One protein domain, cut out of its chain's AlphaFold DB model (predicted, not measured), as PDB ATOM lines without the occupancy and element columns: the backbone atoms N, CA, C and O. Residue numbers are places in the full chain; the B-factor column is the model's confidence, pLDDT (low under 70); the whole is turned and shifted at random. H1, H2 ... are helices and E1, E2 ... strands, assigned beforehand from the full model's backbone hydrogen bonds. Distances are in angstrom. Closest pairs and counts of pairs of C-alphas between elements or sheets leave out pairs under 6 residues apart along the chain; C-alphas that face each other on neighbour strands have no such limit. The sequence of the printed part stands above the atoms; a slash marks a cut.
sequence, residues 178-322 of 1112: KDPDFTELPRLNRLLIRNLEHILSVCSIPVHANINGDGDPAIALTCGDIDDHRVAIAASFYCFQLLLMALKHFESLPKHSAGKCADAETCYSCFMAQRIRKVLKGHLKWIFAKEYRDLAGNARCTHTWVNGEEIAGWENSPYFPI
ATOM      1  N   LYS A 178      90.803  77.484 147.145       55.78
ATOM      2  CA  LYS A 178      91.095  76.377 148.053       55.78
ATOM      3  C   LYS A 178      91.964  75.378 147.284       55.78
ATOM      4  O   LYS A 178      91.577  75.002 146.174       55.78
ATOM      5  N   ASP A 179      93.118  75.015 147.844       61.56
ATOM      6  CA  ASP A 179      93.997  74.025 147.226       61.56
ATOM      7  C   ASP A 179      93.164  72.790 146.855       61.56
ATOM      8  O   ASP A 179      92.335  72.350 147.663       61.56
ATOM      9  N   PRO A 180      93.299  72.263 145.626       66.75
ATOM     10  CA  PRO A 180      92.563  71.079 145.226       66.75
ATOM     11  C   PRO A 180      92.958  69.904 146.124       66.75
ATOM     12  O   PRO A 180      94.131  69.539 146.237       66.75
ATOM     13  N   ASP A 181      91.955  69.288 146.738       77.25
ATOM     14  CA  ASP A 181      92.131  68.073 147.522       77.25
ATOM     15  C   ASP A 181      92.230  66.875 146.555       77.25
ATOM     16  O   ASP A 181      91.239  66.209 146.258       77.25
ATOM     17  N   PHE A 182      93.429  66.625 146.012       81.31
ATOM     18  CA  PHE A 182      93.683  65.476 145.127       81.31
ATOM     19  C   PHE A 182      93.549  64.134 145.853       81.31
ATOM     20  O   PHE A 182      93.144  63.130 145.262       81.31
ATOM     21  N   THR A 183      93.940  64.131 147.123       82.88
ATOM     22  CA  THR A 183      94.038  62.990 148.033       82.88
ATOM     23  C   THR A 183      93.664  63.440 149.449       82.88
ATOM     24  O   THR A 183      93.579  64.641 149.718       82.88
ATOM     25  N   GLU A 184      93.495  62.512 150.392       81.81
ATOM     26  CA  GLU A 184      93.247  62.870 151.804       81.81
ATOM     27  C   GLU A 184      94.538  63.255 152.554       81.81
ATOM     28  O   GLU A 184      94.487  63.619 153.725       81.81
ATOM     29  N   LEU A 185      95.709  63.174 151.900       83.75
ATOM     30  CA  LEU A 185      97.019  63.465 152.486       83.75
ATOM     31  C   LEU A 185      97.471  64.898 152.130       83.75
ATOM     32  O   LEU A 185      97.940  65.130 151.011       83.75
ATOM     33  N   PRO A 186      97.454  65.867 153.071       85.19
ATOM     34  CA  PRO A 186      97.768  67.267 152.759       85.19
ATOM     35  C   PRO A 186      99.199  67.489 152.248       85.19
ATOM     36  O   PRO A 186      99.433  68.333 151.384       85.19
ATOM     37  N   ARG A 187     100.181  66.723 152.758       86.12
ATOM     38  CA  ARG A 187     101.574  66.773 152.266       86.12
ATOM     39  C   ARG A 187     101.646  66.321 150.805       86.12
ATOM     40  O   ARG A 187     102.285  66.999 150.012       86.12
ATOM     41  N   LEU A 188     100.947  65.242 150.442       88.56
ATOM     42  CA  LEU A 188     100.926  64.734 149.069       88.56
ATOM     43  C   LEU A 188     100.225  65.702 148.112       88.56
ATOM     44  O   LEU A 188     100.739  65.934 147.025       88.56
ATOM     45  N   ASN A 189      99.112  66.319 148.525       87.50
ATOM     46  CA  ASN A 189      98.411  67.309 147.697       87.50
ATOM     47  C   ASN A 189      99.336  68.461 147.294       87.50
ATOM     48  O   ASN A 189      99.427  68.769 146.109       87.50
ATOM     49  N   ARG A 190     100.093  69.032 148.242       85.88
ATOM     50  CA  ARG A 190     101.069  70.099 147.952       85.88
ATOM     51  C   ARG A 190     102.112  69.668 146.915       85.88
ATOM     52  O   ARG A 190     102.358  70.390 145.952       85.88
ATOM     53  N   LEU A 191     102.659  68.462 147.061       88.62
ATOM     54  CA  LEU A 191     103.654  67.910 146.135       88.62
ATOM     55  C   LEU A 191     103.066  67.631 144.744       88.62
ATOM     56  O   LEU A 191     103.708  67.916 143.734       88.62
ATOM     57  N   LEU A 192     101.837  67.115 144.665       90.25
ATOM     58  CA  LEU A 192     101.144  66.886 143.394       90.25
ATOM     59  C   LEU A 192     100.819  68.203 142.681       90.25
ATOM     60  O   LEU A 192     101.034  68.294 141.474       90.25
ATOM     61  N   ILE A 193     100.377  69.236 143.410       87.19
ATOM     62  CA  ILE A 193     100.164  70.588 142.864       87.19
ATOM     63  C   ILE A 193     101.474  71.129 142.279       87.19
ATOM     64  O   ILE A 193     101.491  71.603 141.141       87.19
ATOM     65  N   ARG A 194     102.580  71.013 143.027       85.19
ATOM     66  CA  ARG A 194     103.911  71.441 142.583       85.19
ATOM     67  C   ARG A 194     104.349  70.733 141.301       85.19
ATOM     68  O   ARG A 194     104.744  71.396 140.343       85.19
ATOM     69  N   ASN A 195     104.272  69.402 141.269       90.38
ATOM     70  CA  ASN A 195     104.671  68.603 140.107       90.38
ATOM     71  C   ASN A 195     103.775  68.897 138.892       90.38
ATOM     72  O   ASN A 195     104.277  69.047 137.780       90.38
ATOM     73  N   LEU A 196     102.464  69.058 139.098       91.31
ATOM     74  CA  LEU A 196     101.519  69.430 138.043       91.31
ATOM     75  C   LEU A 196     101.867  70.789 137.419       91.31
ATOM     76  O   LEU A 196     101.919  70.919 136.195       91.31
ATOM     77  N   GLU A 197     102.120  71.803 138.245       87.00
ATOM     78  CA  GLU A 197     102.487  73.136 137.766       87.00
ATOM     79  C   GLU A 197     103.876  73.164 137.117       87.00
ATOM     80  O   GLU A 197     104.056  73.864 136.116       87.00
ATOM     81  N   HIS A 198     104.831  72.366 137.606       86.94
ATOM     82  CA  HIS A 198     106.132  72.179 136.960       86.94
ATOM     83  C   HIS A 198     105.977  71.582 135.554       86.94
ATOM     84  O   HIS A 198     106.504  72.141 134.592       86.94
ATOM     85  N   ILE A 199     105.173  70.524 135.395       92.12
ATOM     86  CA  ILE A 199     104.927  69.917 134.079       92.12
ATOM     87  C   ILE A 199     104.288  70.923 133.122       92.12
ATOM     88  O   ILE A 199     104.733  71.073 131.985       92.12
ATOM     89  N   LEU A 200     103.251  71.631 133.571       90.06
ATOM     90  CA  LEU A 200     102.493  72.558 132.730       90.06
ATOM     91  C   LEU A 200     103.240  73.858 132.396       90.06
ATOM     92  O   LEU A 200     102.813  74.565 131.481       90.06
ATOM     93  N   SER A 201     104.267  74.228 133.165       81.62
ATOM     94  CA  SER A 201     104.954  75.525 133.029       81.62
ATOM     95  C   SER A 201     106.397  75.400 132.539       81.62
ATOM     96  O   SER A 201     106.871  76.309 131.870       81.62
ATOM     97  N   VAL A 202     107.082  74.298 132.860       82.25
ATOM     98  CA  VAL A 202     108.501  74.075 132.533       82.25
ATOM     99  C   VAL A 202     108.658  72.950 131.516       82.25
ATOM    100  O   VAL A 202     109.314  73.127 130.495       82.25
ATOM    101  N   CYS A 203     108.021  71.799 131.750       89.38
ATOM    102  CA  CYS A 203     108.168  70.644 130.860       89.38
ATOM    103  C   CYS A 203     107.365  70.778 129.556       89.38
ATOM    104  O   CYS A 203     107.629  70.055 128.602       89.38
ATOM    105  N   SER A 204     106.360  71.657 129.510       90.94
ATOM    106  CA  SER A 204     105.468  71.840 128.358       90.94
ATOM    107  C   SER A 204     105.963  72.967 127.453       90.94
ATOM    108  O   SER A 204     105.585  74.121 127.641       90.94
ATOM    109  N   ILE A 205     106.788  72.637 126.457       87.88
ATOM    110  CA  ILE A 205     107.400  73.623 125.557       87.88
ATOM    111  C   ILE A 205     106.536  73.793 124.296       87.88
ATOM    112  O   ILE A 205     106.394  72.834 123.532       87.88
ATOM    113  N   PRO A 206     105.945  74.978 124.047       88.00
ATOM    114  CA  PRO A 206     105.195  75.237 122.824       88.00
ATOM    115  C   PRO A 206     106.131  75.344 121.612       88.00
ATOM    116  O   PRO A 206     107.168  76.000 121.656       88.00
ATOM    117  N   VAL A 207     105.733  74.715 120.509       87.19
ATOM    118  CA  VAL A 207     106.470  74.643 119.248       87.19
ATOM    119  C   VAL A 207     105.563  75.146 118.129       87.19
ATOM    120  O   VAL A 207     104.507  74.573 117.828       87.19
ATOM    121  N   HIS A 208     105.978  76.240 117.500       82.44
ATOM    122  CA  HIS A 208     105.247  76.884 116.415       82.44
ATOM    123  C   HIS A 208     105.912  76.548 115.079       82.44
ATOM    124  O   HIS A 208     107.113  76.738 114.926       82.44
ATOM    125  N   ALA A 209     105.131  76.072 114.105       68.94
ATOM    126  CA  ALA A 209     105.638  75.794 112.758       68.94
ATOM    127  C   ALA A 209     105.962  77.085 111.975       68.94
ATOM    128  O   ALA A 209     106.783  77.066 111.069       68.94
ATOM    129  N   ASN A 210     105.330  78.210 112.338       62.41
ATOM    130  CA  ASN A 210     105.583  79.541 111.787       62.41
ATOM    131  C   ASN A 210     105.620  80.572 112.923       62.41
ATOM    132  O   ASN A 210     104.744  80.556 113.788       62.41
ATOM    133  N   ILE A 211     106.574  81.507 112.872       54.56
ATOM    134  CA  ILE A 211     106.801  82.561 113.885       54.56
ATOM    135  C   ILE A 211     105.557  83.455 114.095       54.56
ATOM    136  O   ILE A 211     105.347  83.972 115.185       54.56
ATOM    137  N   ASN A 212     104.689  83.568 113.080       50.53
ATOM    138  CA  ASN A 212     103.483  84.409 113.087       50.53
ATOM    139  C   ASN A 212     102.164  83.605 113.173       50.53
ATOM    140  O   ASN A 212     101.110  84.110 112.793       50.53
ATOM    141  N   GLY A 213     102.207  82.323 113.552       48.06
ATOM    142  CA  GLY A 213     101.035  81.441 113.500       48.06
ATOM    143  C   GLY A 213     100.022  81.687 114.624       48.06
ATOM    144  O   GLY A 213     100.293  81.334 115.765       48.06
ATOM    145  N   ASP A 214      98.828  82.169 114.270       52.50
ATOM    146  CA  ASP A 214      97.664  82.438 115.148       52.50
ATOM    147  C   ASP A 214      96.910  81.162 115.614       52.50
ATOM    148  O   ASP A 214      95.773  81.202 116.076       52.50
ATOM    149  N   GLY A 215      97.514  79.981 115.437       65.50
ATOM    150  CA  GLY A 215      96.918  78.685 115.778       65.50
ATOM    151  C   GLY A 215      97.505  78.076 117.051       65.50
ATOM    152  O   GLY A 215      98.656  78.336 117.398       65.50
ATOM    153  N   ASP A 216      96.747  77.195 117.715       76.25
ATOM    154  CA  ASP A 216      97.229  76.487 118.906       76.25
ATOM    155  C   ASP A 216      98.551  75.735 118.619       76.25
ATOM    156  O   ASP A 216      98.605  74.911 117.685       76.25
ATOM    157  N   PRO A 217      99.620  75.986 119.401       86.00
ATOM    158  CA  PRO A 217     100.924  75.381 119.161       86.00
ATOM    159  C   PRO A 217     100.904  73.870 119.396       86.00
ATOM    160  O   PRO A 217     100.101  73.343 120.172       86.00
ATOM    161  N   ALA A 218     101.821  73.159 118.739       91.81
ATOM    162  CA  ALA A 218     102.200  71.828 119.201       91.81
ATOM    163  C   ALA A 218     102.999  71.961 120.504       91.81
ATOM    164  O   ALA A 218     103.599  73.001 120.744       91.81
ATOM    165  N   ILE A 219     102.993  70.949 121.368       93.44
ATOM    166  CA  ILE A 219     103.645  71.033 122.682       93.44
ATOM    167  C   ILE A 219     104.584  69.842 122.869       93.44
ATOM    168  O   ILE A 219     104.148  68.696 122.959       93.44
ATOM    169  N   ALA A 220     105.885  70.098 122.949       93.19
ATOM    170  CA  ALA A 220     106.867  69.090 123.323       93.19
ATOM    171  C   ALA A 220     106.865  68.934 124.852       93.19
ATOM    172  O   ALA A 220     107.119  69.898 125.569       93.19
ATOM    173  N   LEU A 221     106.573  67.729 125.355       94.19
ATOM    174  CA  LEU A 221     106.687  67.409 126.782       94.19
ATOM    175  C   LEU A 221     108.094  66.884 127.077       94.19
ATOM    176  O   LEU A 221     108.423  65.768 126.669       94.19
ATOM    177  N   THR A 222     108.906  67.677 127.771       91.38
ATOM    178  CA  THR A 222     110.299  67.372 128.133       91.38
ATOM    179  C   THR A 222     110.420  66.860 129.572       91.38
ATOM    180  O   THR A 222     109.426  66.694 130.277       91.38
ATOM    181  N   CYS A 223     111.651  66.598 130.021       85.69
ATOM    182  CA  CYS A 223     111.959  66.303 131.421       85.69
ATOM    183  C   CYS A 223     112.130  67.551 132.305       85.69
ATOM    184  O   CYS A 223     112.420  67.404 133.484       85.69
ATOM    185  N   GLY A 224     111.969  68.764 131.760       78.62
ATOM    186  CA  GLY A 224     112.206  70.018 132.488       78.62
ATOM    187  C   GLY A 224     113.685  70.383 132.682       78.62
ATOM    188  O   GLY A 224     113.967  71.462 133.193       78.62
ATOM    189  N   ASP A 225     114.600  69.518 132.241       75.44
ATOM    190  CA  ASP A 225     116.034  69.790 132.164       75.44
ATOM    191  C   ASP A 225     116.306  70.790 131.028       75.44
ATOM    192  O   ASP A 225     115.932  70.556 129.873       75.44
ATOM    193  N   ILE A 226     116.879  71.942 131.379       61.00
ATOM    194  CA  ILE A 226     117.052  73.079 130.465       61.00
ATOM    195  C   ILE A 226     118.299  72.879 129.592       61.00
ATOM    196  O   ILE A 226     118.338  73.407 128.483       61.00
ATOM    197  N   ASP A 227     119.252  72.051 130.026       56.78
ATOM    198  CA  ASP A 227     120.595  71.978 129.441       56.78
ATOM    199  C   ASP A 227     120.654  71.295 128.060       56.78
ATOM    200  O   ASP A 227     121.651  71.445 127.358       56.78
ATOM    201  N   ASP A 228     119.613  70.564 127.630       59.53
ATOM    202  CA  ASP A 228     119.687  69.766 126.391       59.53
ATOM    203  C   ASP A 228     118.403  69.736 125.544       59.53
ATOM    204  O   ASP A 228     118.296  68.847 124.722       59.53
ATOM    205  N   HIS A 229     117.403  70.620 125.717       69.69
ATOM    206  CA  HIS A 229     116.175  70.754 124.872       69.69
ATOM    207  C   HIS A 229     115.645  69.477 124.158       69.69
ATOM    208  O   HIS A 229     115.126  69.510 123.035       69.69
ATOM    209  N   ARG A 230     115.757  68.329 124.820       83.44
ATOM    210  CA  ARG A 230     115.592  66.994 124.252       83.44
ATOM    211  C   ARG A 230     114.403  66.346 124.915       83.44
ATOM    212  O   ARG A 230     114.140  66.514 126.107       83.44
ATOM    213  N   VAL A 231     113.683  65.547 124.143       88.50
ATOM    214  CA  VAL A 231     112.515  64.836 124.650       88.50
ATOM    215  C   VAL A 231     112.927  63.455 125.155       88.50
ATOM    216  O   VAL A 231     113.014  62.489 124.396       88.50
ATOM    217  N   ALA A 232     113.152  63.343 126.466       89.31
ATOM    218  CA  ALA A 232     113.281  62.052 127.137       89.31
ATOM    219  C   ALA A 232     111.912  61.347 127.169       89.31
ATOM    220  O   ALA A 232     111.021  61.718 127.936       89.31
ATOM    221  N   ILE A 233     111.726  60.320 126.330       90.38
ATOM    222  CA  ILE A 233     110.402  59.718 126.089       90.38
ATOM    223  C   ILE A 233     109.751  59.166 127.370       90.38
ATOM    224  O   ILE A 233     108.541  59.302 127.531       90.38
ATOM    225  N   ALA A 234     110.517  58.557 128.280       90.88
ATOM    226  CA  ALA A 234     109.964  58.016 129.526       90.88
ATOM    227  C   ALA A 234     109.440  59.122 130.461       90.88
ATOM    228  O   ALA A 234     108.342  58.998 130.996       90.88
ATOM    229  N   ALA A 235     110.180  60.226 130.607       92.50
ATOM    230  CA  ALA A 235     109.723  61.393 131.363       92.50
ATOM    231  C   ALA A 235     108.466  61.999 130.718       92.50
ATOM    232  O   ALA A 235     107.449  62.167 131.381       92.50
ATOM    233  N   SER A 236     108.504  62.204 129.398       95.12
ATOM    234  CA  SER A 236     107.371  62.671 128.590       95.12
ATOM    235  C   SER A 236     106.106  61.825 128.817       95.12
ATOM    236  O   SER A 236     105.022  62.359 129.051       95.12
ATOM    237  N   PHE A 237     106.266  60.495 128.838       95.75
ATOM    238  CA  PHE A 237     105.193  59.541 129.104       95.75
ATOM    239  C   PHE A 237     104.555  59.737 130.481       95.75
ATOM    240  O   PHE A 237     103.337  59.870 130.574       95.75
ATOM    241  N   TYR A 238     105.351  59.783 131.551       95.31
ATOM    242  CA  TYR A 238     104.806  59.928 132.903       95.31
ATOM    243  C   TYR A 238     104.257  61.330 133.179       95.31
ATOM    244  O   TYR A 238     103.229  61.443 133.845       95.31
ATOM    245  N   CYS A 239     104.837  62.380 132.582       96.38
ATOM    246  CA  CYS A 239     104.233  63.713 132.557       96.38
ATOM    247  C   CYS A 239     102.816  63.659 131.970       96.38
ATOM    248  O   CYS A 239     101.867  64.144 132.583       96.38
ATOM    249  N   PHE A 240     102.648  63.016 130.811       97.69
ATOM    250  CA  PHE A 240     101.343  62.868 130.166       97.69
ATOM    251  C   PHE A 240     100.358  62.057 131.017       97.69
ATOM    252  O   PHE A 240      99.193  62.436 131.132       97.69
ATOM    253  N   GLN A 241     100.803  60.959 131.638       95.62
ATOM    254  CA  GLN A 241      99.954  60.142 132.515       95.62
ATOM    255  C   GLN A 241      99.490  60.925 133.752       95.62
ATOM    256  O   GLN A 241      98.306  60.879 134.090       95.62
ATOM    257  N   LEU A 242     100.379  61.704 134.383       95.50
ATOM    258  CA  LEU A 242     100.032  62.552 135.528       95.50
ATOM    259  C   LEU A 242      99.035  63.651 135.134       95.50
ATOM    260  O   LEU A 242      98.044  63.875 135.829       95.50
ATOM    261  N   LEU A 243      99.249  64.291 133.980       96.94
ATOM    262  CA  LEU A 243      98.313  65.258 133.406       96.94
ATOM    263  C   LEU A 243      96.941  64.628 133.129       96.94
ATOM    264  O   LEU A 243      95.915  65.216 133.459       96.94
ATOM    265  N   LEU A 244      96.897  63.419 132.566       95.50
ATOM    266  CA  LEU A 244      95.645  62.713 132.303       95.50
ATOM    267  C   LEU A 244      94.898  62.349 133.596       95.50
ATOM    268  O   LEU A 244      93.673  62.465 133.644       95.50
ATOM    269  N   MET A 245      95.609  61.939 134.653       93.50
ATOM    270  CA  MET A 245      95.015  61.719 135.979       93.50
ATOM    271  C   MET A 245      94.442  63.011 136.565       93.50
ATOM    272  O   MET A 245      93.301  63.018 137.025       93.50
ATOM    273  N   ALA A 246      95.194  64.110 136.484       92.69
ATOM    274  CA  ALA A 246      94.735  65.413 136.944       92.69
ATOM    275  C   ALA A 246      93.499  65.889 136.179       92.69
ATOM    276  O   ALA A 246      92.542  66.354 136.796       92.69
ATOM    277  N   LEU A 247      93.465  65.705 134.858       91.81
ATOM    278  CA  LEU A 247      92.299  66.039 134.047       91.81
ATOM    279  C   LEU A 247      91.059  65.241 134.477       91.81
ATOM    280  O   LEU A 247      90.004  65.829 134.703       91.81
ATOM    281  N   LYS A 248      91.195  63.920 134.659       89.75
ATOM    282  CA  LYS A 248      90.108  63.060 135.160       89.75
ATOM    283  C   LYS A 248      89.605  63.509 136.532       89.75
ATOM    284  O   LYS A 248      88.402  63.488 136.762       89.75
ATOM    285  N   HIS A 249      90.512  63.909 137.423       88.75
ATOM    286  CA  HIS A 249      90.161  64.412 138.747       88.75
ATOM    287  C   HIS A 249      89.395  65.739 138.668       88.75
ATOM    288  O   HIS A 249      88.305  65.845 139.214       88.75
ATOM    289  N   PHE A 250      89.909  66.743 137.951       85.38
ATOM    290  CA  PHE A 250      89.241  68.048 137.876       85.38
ATOM    291  C   PHE A 250      87.858  67.979 137.230       85.38
ATOM    292  O   PHE A 250      86.969  68.740 137.605       85.38
ATOM    293  N   GLU A 251      87.660  67.064 136.282       82.00
ATOM    294  CA  GLU A 251      86.377  66.896 135.607       82.00
ATOM    295  C   GLU A 251      85.383  65.981 136.326       82.00
ATOM    296  O   GLU A 251      84.201  65.990 135.972       82.00
ATOM    297  N   SER A 252      85.828  65.200 137.315       81.19
ATOM    298  CA  SER A 252      84.927  64.421 138.173       81.19
ATOM    299  C   SER A 252      84.320  65.258 139.301       81.19
ATOM    300  O   SER A 252      83.301  64.862 139.871       81.19
ATOM    301  N   LEU A 253      84.904  66.422 139.609       78.94
ATOM    302  CA  LEU A 253      84.369  67.354 140.598       78.94
ATOM    303  C   LEU A 253      82.970  67.863 140.181       78.94
ATOM    304  O   LEU A 253      82.706  68.031 138.985       78.94
ATOM    305  N   PRO A 254      82.059  68.128 141.142       68.62
ATOM    306  CA  PRO A 254      80.710  68.600 140.843       68.62
ATOM    307  C   PRO A 254      80.725  69.824 139.927       68.62
ATOM    308  O   PRO A 254      81.378  70.827 140.222       68.62
ATOM    309  N   LYS A 255      79.977  69.759 138.818       61.69
ATOM    310  CA  LYS A 255      79.839  70.902 137.911       61.69
ATOM    311  C   LYS A 255      79.214  72.071 138.668       61.69
ATOM    312  O   LYS A 255      78.157  71.925 139.284       61.69
ATOM    313  N   HIS A 256      79.846  73.238 138.598       59.25
ATOM    314  CA  HIS A 256      79.255  74.468 139.110       59.25
ATOM    315  C   HIS A 256      77.923  74.721 138.390       59.25
ATOM    316  O   HIS A 256      77.839  74.584 137.171       59.25
ATOM    317  N   SER A 257      76.872  75.062 139.142       47.16
ATOM    318  CA  SER A 257      75.540  75.362 138.601       47.16
ATOM    319  C   SER A 257      75.638  76.321 137.407       47.16
ATOM    320  O   SER A 257      76.260  77.384 137.533       47.16
ATOM    321  N   ALA A 258      75.035  75.938 136.276       41.88
ATOM    322  CA  ALA A 258      74.999  76.721 135.043       41.88
ATOM    323  C   ALA A 258      74.604  78.176 135.357       41.88
ATOM    324  O   ALA A 258      73.530  78.428 135.898       41.88
ATOM    325  N   GLY A 259      75.526  79.109 135.108       47.97
ATOM    326  CA  GLY A 259      75.391  80.530 135.454       47.97
ATOM    327  C   GLY A 259      76.447  81.084 136.422       47.97
ATOM    328  O   GLY A 259      76.644  82.293 136.438       47.97
ATOM    329  N   LYS A 260      77.178  80.251 137.185       48.94
ATOM    330  CA  LYS A 260      78.302  80.706 138.048       48.94
ATOM    331  C   LYS A 260      79.700  80.529 137.441       48.94
ATOM    332  O   LYS A 260      80.665  81.023 138.004       48.94
ATOM    333  N   CYS A 261      79.803  79.834 136.310       52.94
ATOM    334  CA  CYS A 261      81.064  79.532 135.622       52.94
ATOM    335  C   CYS A 261      81.129  80.191 134.233       52.94
ATOM    336  O   CYS A 261      81.739  79.642 133.324       52.94
ATOM    337  N   ALA A 262      80.442  81.326 134.052       48.19
ATOM    338  CA  ALA A 262      80.388  82.033 132.771       48.19
ATOM    339  C   ALA A 262      81.780  82.505 132.303       48.19
ATOM    340  O   ALA A 262      82.025  82.535 131.102       48.19
ATOM    341  N   ASP A 263      82.708  82.737 133.240       51.38
ATOM    342  CA  ASP A 263      84.103  83.057 132.948       51.38
ATOM    343  C   ASP A 263      85.014  81.912 133.408       51.38
ATOM    344  O   ASP A 263      85.351  81.799 134.592       51.38
ATOM    345  N   ALA A 264      85.444  81.062 132.470       50.38
ATOM    346  CA  ALA A 264      86.387  79.962 132.717       50.38
ATOM    347  C   ALA A 264      87.712  80.420 133.372       50.38
ATOM    348  O   ALA A 264      88.401  79.617 133.995       50.38
ATOM    349  N   GLU A 265      88.034  81.713 133.295       50.53
ATOM    350  CA  GLU A 265      89.206  82.341 133.918       50.53
ATOM    351  C   GLU A 265      89.097  82.490 135.446       50.53
ATOM    352  O   GLU A 265      90.105  82.649 136.132       50.53
ATOM    353  N   THR A 266      87.882  82.420 135.998       55.97
ATOM    354  CA  THR A 266      87.621  82.656 137.428       55.97
ATOM    355  C   THR A 266      87.450  81.381 138.249       55.97
ATOM    356  O   THR A 266      87.419  81.454 139.472       55.97
ATOM    357  N   CYS A 267      87.371  80.206 137.615       72.69
ATOM    358  CA  CYS A 267      87.256  78.919 138.298       72.69
ATOM    359  C   CYS A 267      88.530  78.090 138.120       72.69
ATOM    360  O   CYS A 267      88.845  77.659 137.010       72.69
ATOM    361  N   TYR A 268      89.222  77.796 139.224       75.06
ATOM    362  CA  TYR A 268      90.478  77.044 139.198       75.06
ATOM    363  C   TYR A 268      90.361  75.677 138.514       75.06
ATOM    364  O   TYR A 268      91.127  75.391 137.596       75.06
ATOM    365  N   SER A 269      89.391  74.847 138.910       77.62
ATOM    366  CA  SER A 269      89.240  73.495 138.356       77.62
ATOM    367  C   SER A 269      88.951  73.518 136.852       77.62
ATOM    368  O   SER A 269      89.529  72.731 136.104       77.62
ATOM    369  N   CYS A 270      88.110  74.451 136.388       77.44
ATOM    370  CA  CYS A 270      87.810  74.613 134.964       77.44
ATOM    371  C   CYS A 270      89.027  75.120 134.181       77.44
ATOM    372  O   CYS A 270      89.352  74.556 133.136       77.44
ATOM    373  N   PHE A 271      89.731  76.127 134.706       79.50
ATOM    374  CA  PHE A 271      90.962  76.648 134.112       79.50
ATOM    375  C   PHE A 271      92.031  75.553 133.983       79.50
ATOM    376  O   PHE A 271      92.620  75.374 132.916       79.50
ATOM    377  N   MET A 272      92.252  74.775 135.047       84.38
ATOM    378  CA  MET A 272      93.226  73.684 135.044       84.38
ATOM    379  C   MET A 272      92.834  72.578 134.069       84.38
ATOM    380  O   MET A 272      93.677  72.154 133.281       84.38
ATOM    381  N   ALA A 273      91.568  72.153 134.046       85.75
ATOM    382  CA  ALA A 273      91.090  71.158 133.088       85.75
ATOM    383  C   ALA A 273      91.302  71.614 131.632       85.75
ATOM    384  O   ALA A 273      91.821  70.854 130.812       85.75
ATOM    385  N   GLN A 274      90.978  72.872 131.307       84.06
ATOM    386  CA  GLN A 274      91.204  73.437 129.971       84.06
ATOM    387  C   GLN A 274      92.693  73.499 129.612       84.06
ATOM    388  O   GLN A 274      93.086  73.048 128.533       84.06
ATOM    389  N   ARG A 275      93.535  73.998 130.526       87.50
ATOM    390  CA  ARG A 275      94.987  74.091 130.328       87.50
ATOM    391  C   ARG A 275      95.615  72.716 130.109       87.50
ATOM    392  O   ARG A 275      96.374  72.538 129.160       87.50
ATOM    393  N   ILE A 276      95.269  71.736 130.943       92.88
ATOM    394  CA  ILE A 276      95.763  70.362 130.826       92.88
ATOM    395  C   ILE A 276      95.313  69.747 129.498       92.88
ATOM    396  O   ILE A 276      96.136  69.205 128.762       92.88
ATOM    397  N   ARG A 277      94.028  69.875 129.139       91.06
ATOM    398  CA  ARG A 277      93.506  69.363 127.863       91.06
ATOM    399  C   ARG A 277      94.232  69.984 126.665       91.06
ATOM    400  O   ARG A 277      94.548  69.258 125.721       91.06
ATOM    401  N   LYS A 278      94.533  71.290 126.703       90.81
ATOM    402  CA  LYS A 278      95.329  71.976 125.670       90.81
ATOM    403  C   LYS A 278      96.728  71.369 125.546       90.81
ATOM    404  O   LYS A 278      97.150  71.070 124.433       90.81
ATOM    405  N   VAL A 279      97.404  71.118 126.669       94.25
ATOM    406  CA  VAL A 279      98.729  70.476 126.693       94.25
ATOM    407  C   VAL A 279      98.690  69.060 126.121       94.25
ATOM    408  O   VAL A 279      99.472  68.749 125.225       94.25
ATOM    409  N   LEU A 280      97.745  68.219 126.555       95.94
ATOM    410  CA  LEU A 280      97.614  66.842 126.066       95.94
ATOM    411  C   LEU A 280      97.345  66.796 124.550       95.94
ATOM    412  O   LEU A 280      98.016  66.060 123.825       95.94
ATOM    413  N   LYS A 281      96.421  67.626 124.042       93.19
ATOM    414  CA  LYS A 281      96.142  67.731 122.597       93.19
ATOM    415  C   LYS A 281      97.339  68.280 121.819       93.19
ATOM    416  O   LYS A 281      97.681  67.734 120.770       93.19
ATOM    417  N   GLY A 282      97.987  69.325 122.336       93.94
ATOM    418  CA  GLY A 282      99.194  69.907 121.750       93.94
ATOM    419  C   GLY A 282     100.343  68.902 121.674       93.94
ATOM    420  O   GLY A 282     101.059  68.874 120.674       93.94
ATOM    421  N   HIS A 283     100.475  68.017 122.665       96.75
ATOM    422  CA  HIS A 283     101.478  66.959 122.648       96.75
ATOM    423  C   HIS A 283     101.182  65.876 121.614       96.75
ATOM    424  O   HIS A 283     102.056  65.513 120.832       96.75
ATOM    425  N   LEU A 284      99.932  65.419 121.507       96.06
ATOM    426  CA  LEU A 284      99.543  64.485 120.445       96.06
ATOM    427  C   LEU A 284      99.728  65.098 119.045       96.06
ATOM    428  O   LEU A 284     100.148  64.398 118.123       96.06
ATOM    429  N   LYS A 285      99.489  66.408 118.888       93.88
ATOM    430  CA  LYS A 285      99.837  67.152 117.667       93.88
ATOM    431  C   LYS A 285     101.348  67.124 117.417       93.88
ATOM    432  O   LYS A 285     101.750  66.773 116.317       93.88
ATOM    433  N   TRP A 286     102.170  67.413 118.428       95.25
ATOM    434  CA  TRP A 286     103.633  67.363 118.322       95.25
ATOM    435  C   TRP A 286     104.153  65.987 117.872       95.25
ATOM    436  O   TRP A 286     105.049  65.918 117.036       95.25
ATOM    437  N   ILE A 287     103.564  64.894 118.372       95.62
ATOM    438  CA  ILE A 287     103.969  63.516 118.048       95.62
ATOM    439  C   ILE A 287     103.638  63.134 116.598       95.62
ATOM    440  O   ILE A 287     104.461  62.522 115.914       95.62
ATOM    441  N   PHE A 288     102.405  63.409 116.158       95.00
ATOM    442  CA  PHE A 288     101.851  62.823 114.932       95.00
ATOM    443  C   PHE A 288     101.792  63.775 113.736       95.00
ATOM    444  O   PHE A 288     101.575  63.298 112.620       95.00
ATOM    445  N   ALA A 289     101.911  65.087 113.926       91.38
ATOM    446  CA  ALA A 289     101.899  66.027 112.810       91.38
ATOM    447  C   ALA A 289     103.270  66.073 112.110       91.38
ATOM    448  O   ALA A 289     104.313  65.858 112.733       91.38
ATOM    449  N   LYS A 290     103.244  66.301 110.793       89.69
ATOM    450  CA  LYS A 290     104.419  66.174 109.914       89.69
ATOM    451  C   LYS A 290     105.424  67.305 110.092       89.69
ATOM    452  O   LYS A 290     106.589  67.143 109.768       89.69
ATOM    453  N   GLU A 291     104.952  68.451 110.561       88.56
ATOM    454  CA  GLU A 291     105.731  69.675 110.732       88.56
ATOM    455  C   GLU A 291     106.573  69.666 112.020       88.56
ATOM    456  O   GLU A 291     107.292  70.624 112.280       88.56
ATOM    457  N   TYR A 292     106.440  68.619 112.841       90.88
ATOM    458  CA  TYR A 292     107.116  68.484 114.130       90.88
ATOM    459  C   TYR A 292     107.865  67.150 114.182       90.88
ATOM    460  O   TYR A 292     108.746  66.908 113.365       90.88
ATOM    461  N   ARG A 293     107.523  66.251 115.116       91.06
ATOM    462  CA  ARG A 293     108.226  64.973 115.267       91.06
ATOM    463  C   ARG A 293     108.064  64.040 114.067       91.06
ATOM    464  O   ARG A 293     108.950  63.234 113.811       91.06
ATOM    465  N   ASP A 294     106.903  64.066 113.415       91.88
ATOM    466  CA  ASP A 294     106.531  63.118 112.361       91.88
ATOM    467  C   ASP A 294     106.865  61.651 112.704       91.88
ATOM    468  O   ASP A 294     107.657  60.977 112.039       91.88
ATOM    469  N   LEU A 295     106.221  61.106 113.745       92.75
ATOM    470  CA  LEU A 295     106.427  59.702 114.129       92.75
ATOM    471  C   LEU A 295     106.154  58.713 112.973       92.75
ATOM    472  O   LEU A 295     106.656  57.588 112.984       92.75
ATOM    473  N   ALA A 296     105.352  59.109 111.980       91.00
ATOM    474  CA  ALA A 296     105.097  58.305 110.790       91.00
ATOM    475  C   ALA A 296     106.302  58.257 109.839       91.00
ATOM    476  O   ALA A 296     106.543  57.203 109.246       91.00
ATOM    477  N   GLY A 297     107.040  59.362 109.708       88.00
ATOM    478  CA  GLY A 297     108.249  59.474 108.895       88.00
ATOM    479  C   GLY A 297     109.403  58.626 109.428       88.00
ATOM    480  O   GLY A 297     110.018  57.882 108.662       88.00
ATOM    481  N   ASN A 298     109.648  58.653 110.745       87.25
ATOM    482  CA  ASN A 298     110.686  57.828 111.371       87.25
ATOM    483  C   ASN A 298     110.253  57.207 112.712       87.25
ATOM    484  O   ASN A 298     110.651  57.635 113.795       87.25
ATOM    485  N   ALA A 299     109.511  56.098 112.643       85.62
ATOM    486  CA  ALA A 299     109.096  55.334 113.824       85.62
ATOM    487  C   ALA A 299     110.256  54.640 114.579       85.62
ATOM    488  O   ALA A 299     110.023  54.023 115.616       85.62
ATOM    489  N   ARG A 300     111.496  54.672 114.067       80.44
ATOM    490  CA  ARG A 300     112.667  54.077 114.736       80.44
ATOM    491  C   ARG A 300     113.435  55.075 115.592       80.44
ATOM    492  O   ARG A 300     114.138  54.644 116.504       80.44
ATOM    493  N   CYS A 301     113.291  56.370 115.322       83.94
ATOM    494  CA  CYS A 301     113.955  57.411 116.087       83.94
ATOM    495  C   CYS A 301     113.366  57.512 117.502       83.94
ATOM    496  O   CYS A 301     112.163  57.726 117.699       83.94
ATOM    497  N   THR A 302     114.230  57.355 118.507       80.81
ATOM    498  CA  THR A 302     113.865  57.472 119.927       80.81
ATOM    499  C   THR A 302     114.405  58.736 120.586       80.81
ATOM    500  O   THR A 302     114.109  58.968 121.755       80.81
ATOM    501  N   HIS A 303     115.187  59.538 119.860       86.75
ATOM    502  CA  HIS A 303     115.888  60.702 120.393       86.75
ATOM    503  C   HIS A 303     115.690  61.894 119.461       86.75
ATOM    504  O   HIS A 303     116.262  61.942 118.374       86.75
ATOM    505  N   THR A 304     114.865  62.839 119.903       88.56
ATOM    506  CA  THR A 304     114.508  64.041 119.144       88.56
ATOM    507  C   THR A 304     114.654  65.288 120.004       88.56
ATOM    508  O   THR A 304     114.446  65.246 121.226       88.56
ATOM    509  N   TRP A 305     114.946  66.409 119.356       87.50
ATOM    510  CA  TRP A 305     114.851  67.738 119.953       87.50
ATOM    511  C   TRP A 305     113.388  68.149 120.151       87.50
ATOM    512  O   TRP A 305     112.463  67.523 119.627       87.50
ATOM    513  N   VAL A 306     113.165  69.232 120.895       87.62
ATOM    514  CA  VAL A 306     111.832  69.828 121.101       87.62
ATOM    515  C   VAL A 306     111.153  70.259 119.804       87.62
ATOM    516  O   VAL A 306     109.932  70.201 119.726       87.62
ATOM    517  N   ASN A 307     111.897  70.635 118.762       85.56
ATOM    518  CA  ASN A 307     111.314  70.953 117.454       85.56
ATOM    519  C   ASN A 307     110.793  69.703 116.709       85.56
ATOM    520  O   ASN A 307     110.043  69.839 115.749       85.56
ATOM    521  N   GLY A 308     111.122  68.498 117.190       87.69
ATOM    522  CA  GLY A 308     110.755  67.221 116.584       87.69
ATOM    523  C   GLY A 308     111.844  66.608 115.702       87.69
ATOM    524  O   GLY A 308     111.728  65.438 115.346       87.69
ATOM    525  N   GLU A 309     112.918  67.342 115.407       87.25
ATOM    526  CA  GLU A 309     114.019  66.853 114.583       87.25
ATOM    527  C   GLU A 309     114.816  65.755 115.294       87.25
ATOM    528  O   GLU A 309     115.019  65.762 116.513       87.25
ATOM    529  N   GLU A 310     115.292  64.803 114.500       88.12
ATOM    530  CA  GLU A 310     116.143  63.708 114.944       88.12
ATOM    531  C   GLU A 310     117.536  64.210 115.346       88.12
ATOM    532  O   GLU A 310     118.173  64.990 114.636       88.12
ATOM    533  N   ILE A 311     118.038  63.729 116.485       85.69
ATOM    534  CA  ILE A 311     119.372  64.091 116.971       85.69
ATOM    535  C   ILE A 311     120.437  63.441 116.084       85.69
ATOM    536  O   ILE A 311     120.613  62.228 116.114       85.69
ATOM    537  N   ALA A 312     121.197  64.220 115.316       82.06
ATOM    538  CA  ALA A 312     122.196  63.671 114.398       82.06
ATOM    539  C   ALA A 312     123.195  62.719 115.096       82.06
ATOM    540  O   ALA A 312     123.758  63.027 116.145       82.06
ATOM    541  N   GLY A 313     123.426  61.545 114.497       77.88
ATOM    542  CA  GLY A 313     124.402  60.567 114.992       77.88
ATOM    543  C   GLY A 313     123.996  59.811 116.264       77.88
ATOM    544  O   GLY A 313     124.825  59.070 116.801       77.88
ATOM    545  N   TRP A 314     122.747  59.940 116.735       81.62
ATOM    546  CA  TRP A 314     122.288  59.284 117.965       81.62
ATOM    547  C   TRP A 314     122.489  57.761 117.951       81.62
ATOM    548  O   TRP A 314     122.877  57.197 118.968       81.62
ATOM    549  N   GLU A 315     122.314  57.101 116.800       80.06
ATOM    550  CA  GLU A 315     122.456  55.641 116.649       80.06
ATOM    551  C   GLU A 315     123.860  55.117 116.983       80.06
ATOM    552  O   GLU A 315     124.033  53.941 117.323       80.06
ATOM    553  N   ASN A 316     124.864  55.989 116.876       77.31
ATOM    554  CA  ASN A 316     126.258  55.676 117.162       77.31
ATOM    555  C   ASN A 316     126.673  56.121 118.570       77.31
ATOM    556  O   ASN A 316     127.740  55.735 119.035       77.31
ATOM    557  N   SER A 317     125.851  56.903 119.273       73.88
ATOM    558  CA  SER A 317     126.193  57.430 120.593       73.88
ATOM    559  C   SER A 317     125.921  56.404 121.701       73.88
ATOM    560  O   SER A 317     124.807  55.888 121.805       73.88
ATOM    561  N   PRO A 318     126.879  56.151 122.613       67.50
ATOM    562  CA  PRO A 318     126.640  55.297 123.776       67.50
ATOM    563  C   PRO A 318     125.658  55.925 124.780       67.50
ATOM    564  O   PRO A 318     125.113  55.210 125.617       67.50
ATOM    565  N   TYR A 319     125.420  57.238 124.694       70.19
ATOM    566  CA  TYR A 319     124.513  57.983 125.573       70.19
ATOM    567  C   TYR A 319     123.053  57.954 125.100       70.19
ATOM    568  O   TYR A 319     122.151  58.279 125.868       70.19
ATOM    569  N   PHE A 320     122.806  57.533 123.853       74.62
ATOM    570  CA  PHE A 320     121.475  57.468 123.249       74.62
ATOM    571  C   PHE A 320     121.110  56.018 122.898       74.62
ATOM    572  O   PHE A 320     121.108  55.631 121.727       74.62
ATOM    573  N   PRO A 321     120.790  55.173 123.896       70.06
ATOM    574  CA  PRO A 321     120.485  53.773 123.640       70.06
ATOM    575  C   PRO A 321     119.216  53.626 122.790       70.06
ATOM    576  O   PRO A 321     118.239  54.361 122.960       70.06
ATOM    577  N   ILE A 322     119.213  52.628 121.901       74.94
ATOM    578  CA  ILE A 322     118.015  52.221 121.159       74.94
ATOM    579  C   ILE A 322     116.962  51.732 122.162       74.94
ATOM    580  O   ILE A 322     117.243  50.882 123.009       74.94
TER     581      ILE A 322
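Overview. This is residues 178 to 322 of the 1112 residues of an uncharacterized protein of Fusarium poae (UniProt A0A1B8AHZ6). Two long helices, H2 and H3, run side by side as a helical hairpin, and a third, H1, slants in and packs on H2 with residues 196 to 199, while a small hairpin of two strands, E1 and E2, packs on H3 mainly through E2. The loop of residues 253 to 267 lies at one end of the long axis, and the long final stretch, residues 289 to 322, reaches the other end with no named element. The printed part has 145 residues, with three named helices and two named strands in the order H1, E1, E2, H2, H3; the sheet, order E1 - E2, is antiparallel. The class is mostly helix, with under half of the residues in named elements. The whole is only just compact, close to loose, with a radius of gyration of the C-alphas of 17.4 A, and only just elongated, with spans of 56 by 37 by 24 A.

Arrangement. H1, residues 186 to 203, is joined by a tight link to E1, residues 204 to 207. E1 forms a hairpin with its antiparallel neighbour E2, residues 218 to 221; N 207 and O 218 are 2.7 A apart and N 220 and O 205 2.8 A, both within hydrogen-bond range. H2, residues 233 to 252, touches H1 with residues 239 to 246 alone, at a steep tilt of 58 degrees, opposite ways; the closest C-alphas are those of Ile 199 and Cys 239, 6.4 A. The closest C-alphas of E2 and H2, those of Leu 221 and Ser 236, are 5.1 A apart, while E1 and H2 are apart. H3, residues 268 to 288, touches H2 and forms a helical hairpin with it, opposite ways at a tilt of 36 degrees, only just steep; the closest C-alphas are those of Leu 247 and Ala 273, 5.3 A. E2 and H3 have 14 pairs of C-alphas within 8 A, the closest those of Ala 218 and Gly 282, 4.4 A. H1 and H3 are close but not clearly touching, with the C-alphas of Leu 200 and Ile 276 7.3 A apart. In H1, H2 and H3 every O i to N i+4 pair is within hydrogen-bond range.

Along the chain. H1 begins with C-alpha 186 at (97.768, 67.267, 152.759) and is 24.5 A long. E1 and E2 have four residues each. H2 is 28.6 A long, and H3, 30.3 A long, ends with C-alpha 288 at (101.851, 62.823, 114.932).

Size, cuts and confidence. The two C-alphas farthest apart, those of Gly 259 and Asn 316, are 59.5 A apart. The printed part has no cut. The links E2 to H2 and H2 to H3 are long. The mean pLDDT of the printed part is 81.3; residues 178 to 180, 209 to 215, 226 to 229, 254 to 266 and 318 are under 70.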